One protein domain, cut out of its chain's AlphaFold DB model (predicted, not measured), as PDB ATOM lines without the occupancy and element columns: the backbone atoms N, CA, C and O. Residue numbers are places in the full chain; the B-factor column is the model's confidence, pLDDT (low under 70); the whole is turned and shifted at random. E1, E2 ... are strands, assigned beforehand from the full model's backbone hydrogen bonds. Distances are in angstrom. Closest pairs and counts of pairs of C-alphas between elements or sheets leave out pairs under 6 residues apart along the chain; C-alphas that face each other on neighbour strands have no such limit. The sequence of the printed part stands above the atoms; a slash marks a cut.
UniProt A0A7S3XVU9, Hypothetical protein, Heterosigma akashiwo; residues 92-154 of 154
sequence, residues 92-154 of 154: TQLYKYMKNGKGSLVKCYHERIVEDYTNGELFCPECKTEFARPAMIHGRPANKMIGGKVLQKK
ATOM      1  N   THR A  92     -27.826  17.666   0.012       94.50
ATOM      2  CA  THR A  92     -27.214  17.434  -1.301       94.50
ATOM      3  C   THR A  92     -25.903  18.195  -1.429       94.50
ATOM      4  O   THR A  92     -25.771  19.327  -0.945       94.50
ATOM      5  N   GLN A  93     -24.928  17.576  -2.091       94.75
ATOM      6  CA  GLN A  93     -23.642  18.192  -2.382       94.75
ATOM      7  C   GLN A  93     -23.792  19.221  -3.502       94.75
ATOM      8  O   GLN A  93     -24.234  18.894  -4.596       94.75
ATOM      9  N   LEU A  94     -23.442  20.472  -3.202       95.06
ATOM     10  CA  LEU A  94     -23.508  21.594  -4.137       95.06
ATOM     11  C   LEU A  94     -22.159  21.797  -4.824       95.06
ATOM     12  O   LEU A  94     -22.090  21.793  -6.046       95.06
ATOM     13  N   TYR A  95     -21.086  21.922  -4.032       95.94
ATOM     14  CA  TYR A  95     -19.732  22.191  -4.524       95.94
ATOM     15  C   TYR A  95     -18.678  21.374  -3.783       95.94
ATOM     16  O   TYR A  95     -18.797  21.101  -2.582       95.94
ATOM     17  N   LYS A  96     -17.579  21.081  -4.476       95.44
ATOM     18  CA  LYS A  96     -16.314  20.675  -3.859       95.44
ATOM     19  C   LYS A  96     -15.350  21.854  -3.912       95.44
ATOM     20  O   LYS A  96     -14.917  22.260  -4.986       95.44
ATOM     21  N   TYR A  97     -15.036  22.428  -2.755       95.44
ATOM     22  CA  TYR A  97     -14.295  23.686  -2.669       95.44
ATOM     23  C   TYR A  97     -12.961  23.514  -1.945       95.44
ATOM     24  O   TYR A  97     -12.908  22.923  -0.863       95.44
ATOM     25  N   MET A  98     -11.883  24.071  -2.502       93.94
ATOM     26  CA  MET A  98     -10.570  24.039  -1.853       93.94
ATOM     27  C   MET A  98     -10.426  25.200  -0.865       93.94
ATOM     28  O   MET A  98     -10.388  26.380  -1.234       93.94
ATOM     29  N   LYS A  99     -10.326  24.874   0.425       91.88
ATOM     30  CA  LYS A  99     -10.335  25.850   1.516       91.88
ATOM     31  C   LYS A  99      -9.057  25.798   2.337       91.88
ATOM     32  O   LYS A  99      -8.635  24.758   2.827       91.88
ATOM     33  N   ASN A 100      -8.510  26.987   2.572       89.06
ATOM     34  CA  ASN A 100      -7.454  27.210   3.546       89.06
ATOM     35  C   ASN A 100      -8.066  27.552   4.912       89.06
ATOM     36  O   ASN A 100      -8.801  28.532   5.028       89.06
ATOM     37  N   GLY A 101      -7.743  26.769   5.942       87.88
ATOM     38  CA  GLY A 101      -8.110  27.055   7.333       87.88
ATOM     39  C   GLY A 101      -9.502  26.579   7.779       87.88
ATOM     40  O   GLY A 101     -10.292  26.012   7.018       87.88
ATOM     41  N   LYS A 102      -9.806  26.804   9.065       86.81
ATOM     42  CA  LYS A 102     -10.975  26.243   9.773       86.81
ATOM     43  C   LYS A 102     -12.231  27.134   9.775       86.81
ATOM     44  O   LYS A 102     -13.285  26.658  10.167       86.81
ATOM     45  N   GLY A 103     -12.149  28.384   9.304       88.69
ATOM     46  CA  GLY A 103     -13.244  29.371   9.392       88.69
ATOM     47  C   GLY A 103     -14.527  29.019   8.622       88.69
ATOM     48  O   GLY A 103     -14.609  27.987   7.960       88.69
ATOM     49  N   SER A 104     -15.544  29.872   8.676       88.88
ATOM     50  CA  SER A 104     -16.780  29.703   7.900       88.88
ATOM     51  C   SER A 104     -16.577  30.037   6.415       88.88
ATOM     52  O   SER A 104     -15.816  30.936   6.048       88.88
ATOM     53  N   LEU A 105     -17.253  29.296   5.534       91.75
ATOM     54  CA  LEU A 105     -17.216  29.525   4.091       91.75
ATOM     55  C   LEU A 105     -18.232  30.604   3.689       91.75
ATOM     56  O   LEU A 105     -19.377  30.310   3.370       91.75
ATOM     57  N   VAL A 106     -17.808  31.869   3.727       92.44
ATOM     58  CA  VAL A 106     -18.655  33.015   3.335       92.44
ATOM     59  C   VAL A 106     -18.449  33.410   1.866       92.44
ATOM     60  O   VAL A 106     -19.386  33.829   1.189       92.44
ATOM     61  N   LYS A 107     -17.213  33.284   1.366       92.38
ATOM     62  CA  LYS A 107     -16.800  33.680   0.012       92.38
ATOM     63  C   LYS A 107     -16.275  32.460  -0.746       92.38
ATOM     64  O   LYS A 107     -15.276  31.871  -0.326       92.38
ATOM     65  N   CYS A 108     -16.908  32.122  -1.864       94.25
ATOM     66  CA  CYS A 108     -16.470  31.075  -2.783       94.25
ATOM     67  C   CYS A 108     -15.987  31.710  -4.083       94.25
ATOM     68  O   CYS A 108     -16.790  32.221  -4.852       94.25
ATOM     69  N   TYR A 109     -14.683  31.689  -4.339       94.62
ATOM     70  CA  TYR A 109     -14.147  32.135  -5.628       94.62
ATOM     71  C   TYR A 109     -14.291  31.018  -6.659       94.62
ATOM     72  O   TYR A 109     -13.964  29.878  -6.333       94.62
ATOM     73  N   HIS A 110     -14.723  31.334  -7.885       93.06
ATOM     74  CA  HIS A 110     -14.938  30.321  -8.933       93.06
ATOM     75  C   HIS A 110     -13.668  29.517  -9.236       93.06
ATOM     76  O   HIS A 110     -13.707  28.305  -9.351       93.06
ATOM     77  N   GLU A 111     -12.510  30.171  -9.200       92.69
ATOM     78  CA  GLU A 111     -11.199  29.552  -9.444       92.69
ATOM     79  C   GLU A 111     -10.777  28.473  -8.428       92.69
ATOM     80  O   GLU A 111      -9.792  27.774  -8.646       92.69
ATOM     81  N   ARG A 112     -11.445  28.385  -7.271       93.69
ATOM     82  CA  ARG A 112     -11.156  27.386  -6.223       93.69
ATOM     83  C   ARG A 112     -12.213  26.291  -6.133       93.69
ATOM     84  O   ARG A 112     -12.130  25.445  -5.234       93.69
ATOM     85  N   ILE A 113     -13.216  26.334  -7.005       94.38
ATOM     86  CA  ILE A 113     -14.200  25.269  -7.107       94.38
ATOM     87  C   ILE A 113     -13.589  24.159  -7.960       94.38
ATOM     88  O   ILE A 113     -13.081  24.409  -9.047       94.38
ATOM     89  N   VAL A 114     -13.562  22.946  -7.412       94.38
ATOM     90  CA  VAL A 114     -13.020  21.761  -8.092       94.38
ATOM     91  C   VAL A 114     -14.102  21.115  -8.943       94.38
ATOM     92  O   VAL A 114     -13.854  20.725 -10.076       94.38
ATOM     93  N   GLU A 115     -15.300  20.994  -8.373       94.00
ATOM     94  CA  GLU A 115     -16.451  20.345  -8.992       94.00
ATOM     95  C   GLU A 115     -17.713  21.138  -8.640       94.00
ATOM     96  O   GLU A 115     -17.983  21.390  -7.454       94.00
ATOM     97  N   ASP A 116     -18.473  21.488  -9.677       94.69
ATOM     98  CA  ASP A 116     -19.766  22.158  -9.598       94.69
ATOM     99  C   ASP A 116     -20.891  21.170  -9.915       94.69
ATOM    100  O   ASP A 116     -20.957  20.634 -11.018       94.69
ATOM    101  N   TYR A 117     -21.800  20.945  -8.961       93.62
ATOM    102  CA  TYR A 117     -22.946  20.040  -9.135       93.62
ATOM    103  C   TYR A 117     -24.244  20.781  -9.493       93.62
ATOM    104  O   TYR A 117     -25.282  20.157  -9.698       93.62
ATOM    105  N   THR A 118     -24.212  22.116  -9.550       89.88
ATOM    106  CA  THR A 118     -25.397  22.957  -9.787       89.88
ATOM    107  C   THR A 118     -25.481  23.502 -11.216       89.88
ATOM    108  O   THR A 118     -26.292  24.381 -11.479       89.88
ATOM    109  N   ASN A 119     -24.648  23.015 -12.148       85.81
ATOM    110  CA  ASN A 119     -24.583  23.478 -13.548       85.81
ATOM    111  C   ASN A 119     -24.421  25.008 -13.709       85.81
ATOM    112  O   ASN A 119     -24.803  25.578 -14.728       85.81
ATOM    113  N   GLY A 120     -23.863  25.688 -12.700       84.50
ATOM    114  CA  GLY A 120     -23.714  27.148 -12.672       84.50
ATOM    115  C   GLY A 120     -24.948  27.910 -12.176       84.50
ATOM    116  O   GLY A 120     -24.889  29.128 -11.998       84.50
ATOM    117  N   GLU A 121     -26.047  27.218 -11.883       86.50
ATOM    118  CA  GLU A 121     -27.227  27.809 -11.269       86.50
ATOM    119  C   GLU A 121     -26.985  27.998  -9.764       86.50
ATOM    120  O   GLU A 121     -26.494  27.113  -9.059       86.50
ATOM    121  N   LEU A 122     -27.333  29.170  -9.230       92.88
ATOM    122  CA  LEU A 122     -27.177  29.503  -7.803       92.88
ATOM    123  C   LEU A 122     -28.312  28.938  -6.928       92.88
ATOM    124  O   LEU A 122     -28.556  29.392  -5.803       92.88
ATOM    125  N   PHE A 123     -28.992  27.923  -7.454       93.75
ATOM    126  CA  PHE A 123     -30.110  27.219  -6.851       93.75
ATOM    127  C   PHE A 123     -29.732  25.761  -6.621       93.75
ATOM    128  O   PHE A 123     -28.994  25.151  -7.391       93.75
ATOM    129  N   CYS A 124     -30.225  25.188  -5.529       93.94
ATOM    130  CA  CYS A 124     -30.036  23.766  -5.280       93.94
ATOM    131  C   CYS A 124     -30.892  22.930  -6.258       93.94
ATOM    132  O   CYS A 124     -32.073  23.244  -6.409       93.94
ATOM    133  N   PRO A 125     -30.360  21.844  -6.853       92.00
ATOM    134  CA  PRO A 125     -31.103  21.020  -7.812       92.00
ATOM    135  C   PRO A 125     -32.336  20.332  -7.204       92.00
ATOM    136  O   PRO A 125     -33.337  20.150  -7.890       92.00
ATOM    137  N   GLU A 126     -32.295  19.987  -5.915       93.25
ATOM    138  CA  GLU A 126     -33.410  19.310  -5.242       93.25
ATOM    139  C   GLU A 126     -34.434  20.295  -4.671       93.25
ATOM    140  O   GLU A 126     -35.615  20.245  -5.005       93.25
ATOM    141  N   CYS A 127     -33.995  21.218  -3.808       92.00
ATOM    142  CA  CYS A 127     -34.910  22.102  -3.077       92.00
ATOM    143  C   CYS A 127     -35.147  23.461  -3.749       92.00
ATOM    144  O   CYS A 127     -35.863  24.290  -3.184       92.00
ATOM    145  N   LYS A 128     -34.506  23.736  -4.899       92.94
ATOM    146  CA  LYS A 128     -34.583  25.004  -5.661       92.94
ATOM    147  C   LYS A 128     -34.355  26.259  -4.817       92.94
ATOM    148  O   LYS A 128     -34.745  27.364  -5.176       92.94
ATOM    149  N   THR A 129     -33.712  26.097  -3.664       92.00
ATOM    150  CA  THR A 129     -33.451  27.193  -2.742       92.00
ATOM    151  C   THR A 129     -32.200  27.925  -3.206       92.00
ATOM    152  O   THR A 129     -31.162  27.300  -3.429       92.00
ATOM    153  N   GLU A 130     -32.284  29.250  -3.312       94.12
ATOM    154  CA  GLU A 130     -31.120  30.105  -3.560       94.12
ATOM    155  C   GLU A 130     -30.141  29.971  -2.385       94.12
ATOM    156  O   GLU A 130     -30.486  30.327  -1.251       94.12
ATOM    157  N   PHE A 131     -28.941  29.445  -2.627       94.75
ATOM    158  CA  PHE A 131     -27.935  29.210  -1.579       94.75
ATOM    159  C   PHE A 131     -26.775  30.212  -1.627       94.75
ATOM    160  O   PHE A 131     -26.077  30.400  -0.627       94.75
ATOM    161  N   ALA A 132     -26.572  30.873  -2.764       95.69
ATOM    162  CA  ALA A 132     -25.516  31.850  -2.964       95.69
ATOM    163  C   ALA A 132     -25.976  32.980  -3.885       95.69
ATOM    164  O   ALA A 132     -26.903  32.814  -4.667       95.69
ATOM    165  N   ARG A 133     -25.302  34.125  -3.795       95.12
ATOM    166  CA  ARG A 133     -25.505  35.284  -4.672       95.12
ATOM    167  C   ARG A 133     -24.232  35.549  -5.469       95.12
ATOM    168  O   ARG A 133     -23.146  35.438  -4.885       95.12
ATOM    169  N   PRO A 134     -24.324  35.932  -6.750       95.00
ATOM    170  CA  PRO A 134     -23.142  36.284  -7.517       95.00
ATOM    171  C   PRO A 134     -22.599  37.618  -6.990       95.00
ATOM    172  O   PRO A 134     -23.356  38.546  -6.703       95.00
ATOM    173  N   ALA A 135     -21.287  37.719  -6.813       94.56
ATOM    174  CA  ALA A 135     -20.632  38.928  -6.338       94.56
ATOM    175  C   ALA A 135     -19.223  39.051  -6.921       94.56
ATOM    176  O   ALA A 135     -18.468  38.084  -6.991       94.56
ATOM    177  N   MET A 136     -18.819  40.269  -7.270       93.50
ATOM    178  CA  MET A 136     -17.426  40.544  -7.599       93.50
ATOM    179  C   MET A 136     -16.676  40.909  -6.318       93.50
ATOM    180  O   MET A 136     -16.984  41.907  -5.668       93.50
ATOM    181  N   ILE A 137     -15.707  40.087  -5.919       91.62
ATOM    182  CA  ILE A 137     -14.953  40.269  -4.675       91.62
ATOM    183  C   ILE A 137     -13.483  40.487  -5.027       91.62
ATOM    184  O   ILE A 137     -12.847  39.611  -5.606       91.62
ATOM    185  N   HIS A 138     -12.942  41.657  -4.667       87.19
ATOM    186  CA  HIS A 138     -11.559  42.058  -4.983       87.19
ATOM    187  C   HIS A 138     -11.224  41.929  -6.484       87.19
ATOM    188  O   HIS A 138     -10.153  41.449  -6.845       87.19
ATOM    189  N   GLY A 139     -12.170  42.310  -7.354       89.50
ATOM    190  CA  GLY A 139     -12.007  42.260  -8.812       89.50
ATOM    191  C   GLY A 139     -12.104  40.862  -9.433       89.50
ATOM    192  O   GLY A 139     -11.783  40.704 -10.605       89.50
ATOM    193  N   ARG A 140     -12.528  39.844  -8.671       91.00
ATOM    194  CA  ARG A 140     -12.661  38.458  -9.151       91.00
ATOM    195  C   ARG A 140     -14.107  37.974  -9.044       91.00
ATOM    196  O   ARG A 140     -14.794  38.361  -8.090       91.00
ATOM    197  N   PRO A 141     -14.568  37.120  -9.973       93.69
ATOM    198  CA  PRO A 141     -15.893  36.531  -9.886       93.69
ATOM    199  C   PRO A 141     -15.951  35.543  -8.714       93.69
ATOM    200  O   PRO A 141     -15.074  34.692  -8.521       93.69
ATOM    201  N   ALA A 142     -16.967  35.705  -7.875       95.06
ATOM    202  CA  ALA A 142     -17.180  34.884  -6.701       95.06
ATOM    203  C   ALA A 142     -18.674  34.713  -6.414       95.06
ATOM    204  O   ALA A 142     -19.515  35.534  -6.772       95.06
ATOM    205  N   ASN A 143     -18.992  33.654  -5.689       95.44
ATOM    206  CA  ASN A 143     -20.305  33.409  -5.126       95.44
ATOM    207  C   ASN A 143     -20.242  33.713  -3.625       95.44
ATOM    208  O   ASN A 143     -19.427  33.149  -2.885       95.44
ATOM    209  N   LYS A 144     -21.084  34.637  -3.160       95.38
ATOM    210  CA  LYS A 144     -21.261  34.926  -1.736       95.38
ATOM    211  C   LYS A 144     -22.334  33.994  -1.190       95.38
ATOM    212  O   LYS A 144     -23.491  34.078  -1.596       95.38
ATOM    213  N   MET A 145     -21.951  33.116  -0.272       95.12
ATOM    214  CA  MET A 145     -22.870  32.134   0.302       95.12
ATOM    215  C   MET A 145     -23.856  32.828   1.247       95.12
ATOM    216  O   MET A 145     -23.481  33.730   2.002       95.12
ATOM    217  N   ILE A 146     -25.120  32.410   1.215       94.88
ATOM    218  CA  ILE A 146     -26.148  32.887   2.141       94.88
ATOM    219  C   ILE A 146     -26.003  32.104   3.451       94.88
ATOM    220  O   ILE A 146     -26.011  30.872   3.459       94.88
ATOM    221  N   GLY A 147     -25.861  32.823   4.568       92.62
ATOM    222  CA  GLY A 147     -25.714  32.217   5.894       92.62
ATOM    223  C   GLY A 147     -26.890  31.302   6.251       92.62
ATOM    224  O   GLY A 147     -28.030  31.573   5.883       92.62
ATOM    225  N   GLY A 148     -26.608  30.195   6.939       91.69
ATOM    226  CA  GLY A 148     -27.621  29.231   7.395       91.69
ATOM    227  C   GLY A 148     -28.145  28.269   6.323       91.69
ATOM    228  O   GLY A 148     -28.623  27.193   6.672       91.69
ATOM    229  N   LYS A 149     -27.999  28.579   5.028       92.94
ATOM    230  CA  LYS A 149     -28.457  27.710   3.924       92.94
ATOM    231  C   LYS A 149     -27.435  26.670   3.469       92.94
ATOM    232  O   LYS A 149     -27.774  25.764   2.707       92.94
ATOM    233  N   VAL A 150     -26.189  26.824   3.905       94.38
ATOM    234  CA  VAL A 150     -25.050  26.034   3.447       94.38
ATOM    235  C   VAL A 150     -24.315  25.444   4.645       94.38
ATOM    236  O   VAL A 150     -23.973  26.161   5.587       94.38
ATOM    237  N   LEU A 151     -24.018  24.149   4.569       94.12
ATOM    238  CA  LEU A 151     -23.214  23.406   5.533       94.12
ATOM    239  C   LEU A 151     -21.877  23.024   4.898       94.12
ATOM    240  O   LEU A 151     -21.824  22.536   3.773       94.12
ATOM    241  N   GLN A 152     -20.788  23.213   5.637       93.44
ATOM    242  CA  GLN A 152     -19.459  22.768   5.228       93.44
ATOM    243  C   GLN A 152     -19.092  21.481   5.975       93.44
ATOM    244  O   GLN A 152     -19.113  21.459   7.205       93.44
ATOM    245  N   LYS A 153     -18.731  20.423   5.245       91.81
ATOM    246  CA  LYS A 153     -18.146  19.199   5.810       91.81
ATOM    247  C   LYS A 153     -16.724  19.039   5.283       91.81
ATOM    248  O   LYS A 153     -16.517  19.079   4.070       91.81
ATOM    249  N   LYS A 154     -15.761  18.940   6.197       84.81
ATOM    250  CA  LYS A 154     -14.364  18.649   5.867       84.81
ATOM    251  C   LYS A 154     -14.173  17.143   5.753       84.81
ATOM    252  O   LYS A 154     -14.849  16.437   6.530       84.81
TER     253      LYS A 154
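AT A GLANCE: This is residues 92 to 154 of the 154 residues of the protein "Hypothetical protein" of Heterosigma akashiwo (UniProt A0A7S3XVU9). Two small antiparallel sheets lie at opposite sides of the domain, a three-stranded one (E2, E5, E4) built on the hairpin of E4 and E5, and a two-stranded ribbon (E1, E3); the last strand, E6, runs near E1. The arrangement is loosely formed, with E1 apart from both E4 and E5, and a long loop, residues 117 to 131, leads from the ribbon to the hairpin and makes one end of the longest axis. The printed part has 63 residues with no named helix and six named strands, E1 to E6 along the chain; the larger sheet has the order E2, E5, E4. The class is all strand, though only 29 of the 63 residues are in named elements. The whole is compact, with a radius of gyration of the C-alphas of 11.1 A, and rounded, spanning 30 by 25 by 21 A.

IN THESE COORDINATES: E1, residues 93 to 98, begins at C-alpha 93 at (-23.642, 18.192, -2.382) and is 14.3 A long from first to last C-alpha. E2 is residues 107 to 109, and E3 is residues 113 to 116. E4, residues 132 to 137, is 13.6 A long and begins at C-alpha 132 at (-25.516, 31.850, -2.964). E5, residues 140 to 145, is 15.3 A long. E6, residues 150 to 153, is 10.0 A long and ends at C-alpha 153 at (-18.146, 19.199, 5.810).

HOW THE PARTS SIT: In the larger sheet E5 is the inner strand, and E2 and E4 are the edge strands. E4 and E5 form a hairpin, antiparallel at 146 degrees, with N 135 and O 142 2.8 A apart, within hydrogen-bond range. E2 and E5 are antiparallel at 141 degrees, with N 143 and O 108 at 2.8 A. E1 and E3 are antiparallel neighbours at 166 degrees, with N 114 and O 96 at 2.9 A and N 96 and O 115 at 3.0 A. Between E1 and E2 the closest C-alphas, those of Tyr 97 and Cys 108, are 7.7 A apart. E2 and E3 meet only through their link, and so do E5 and E6. E6 pairs with no named strand, but E1 and E6 are near each other, with 10 pairs of C-alphas within 10 A. E3 and E6 are apart, as are E4 and E6.

THE WHOLE: The two C-alphas farthest apart, those of Glu 126 and Gly 139, are 31.6 A apart. The link from E3 to E4, 15 residues, is long; that from E1 to E2 is short, and the others are tight. The printed part has no cut and ends at Lys 154, the chain's last residue. The mean pLDDT of the printed part is 92.6, and no printed residue is under 70.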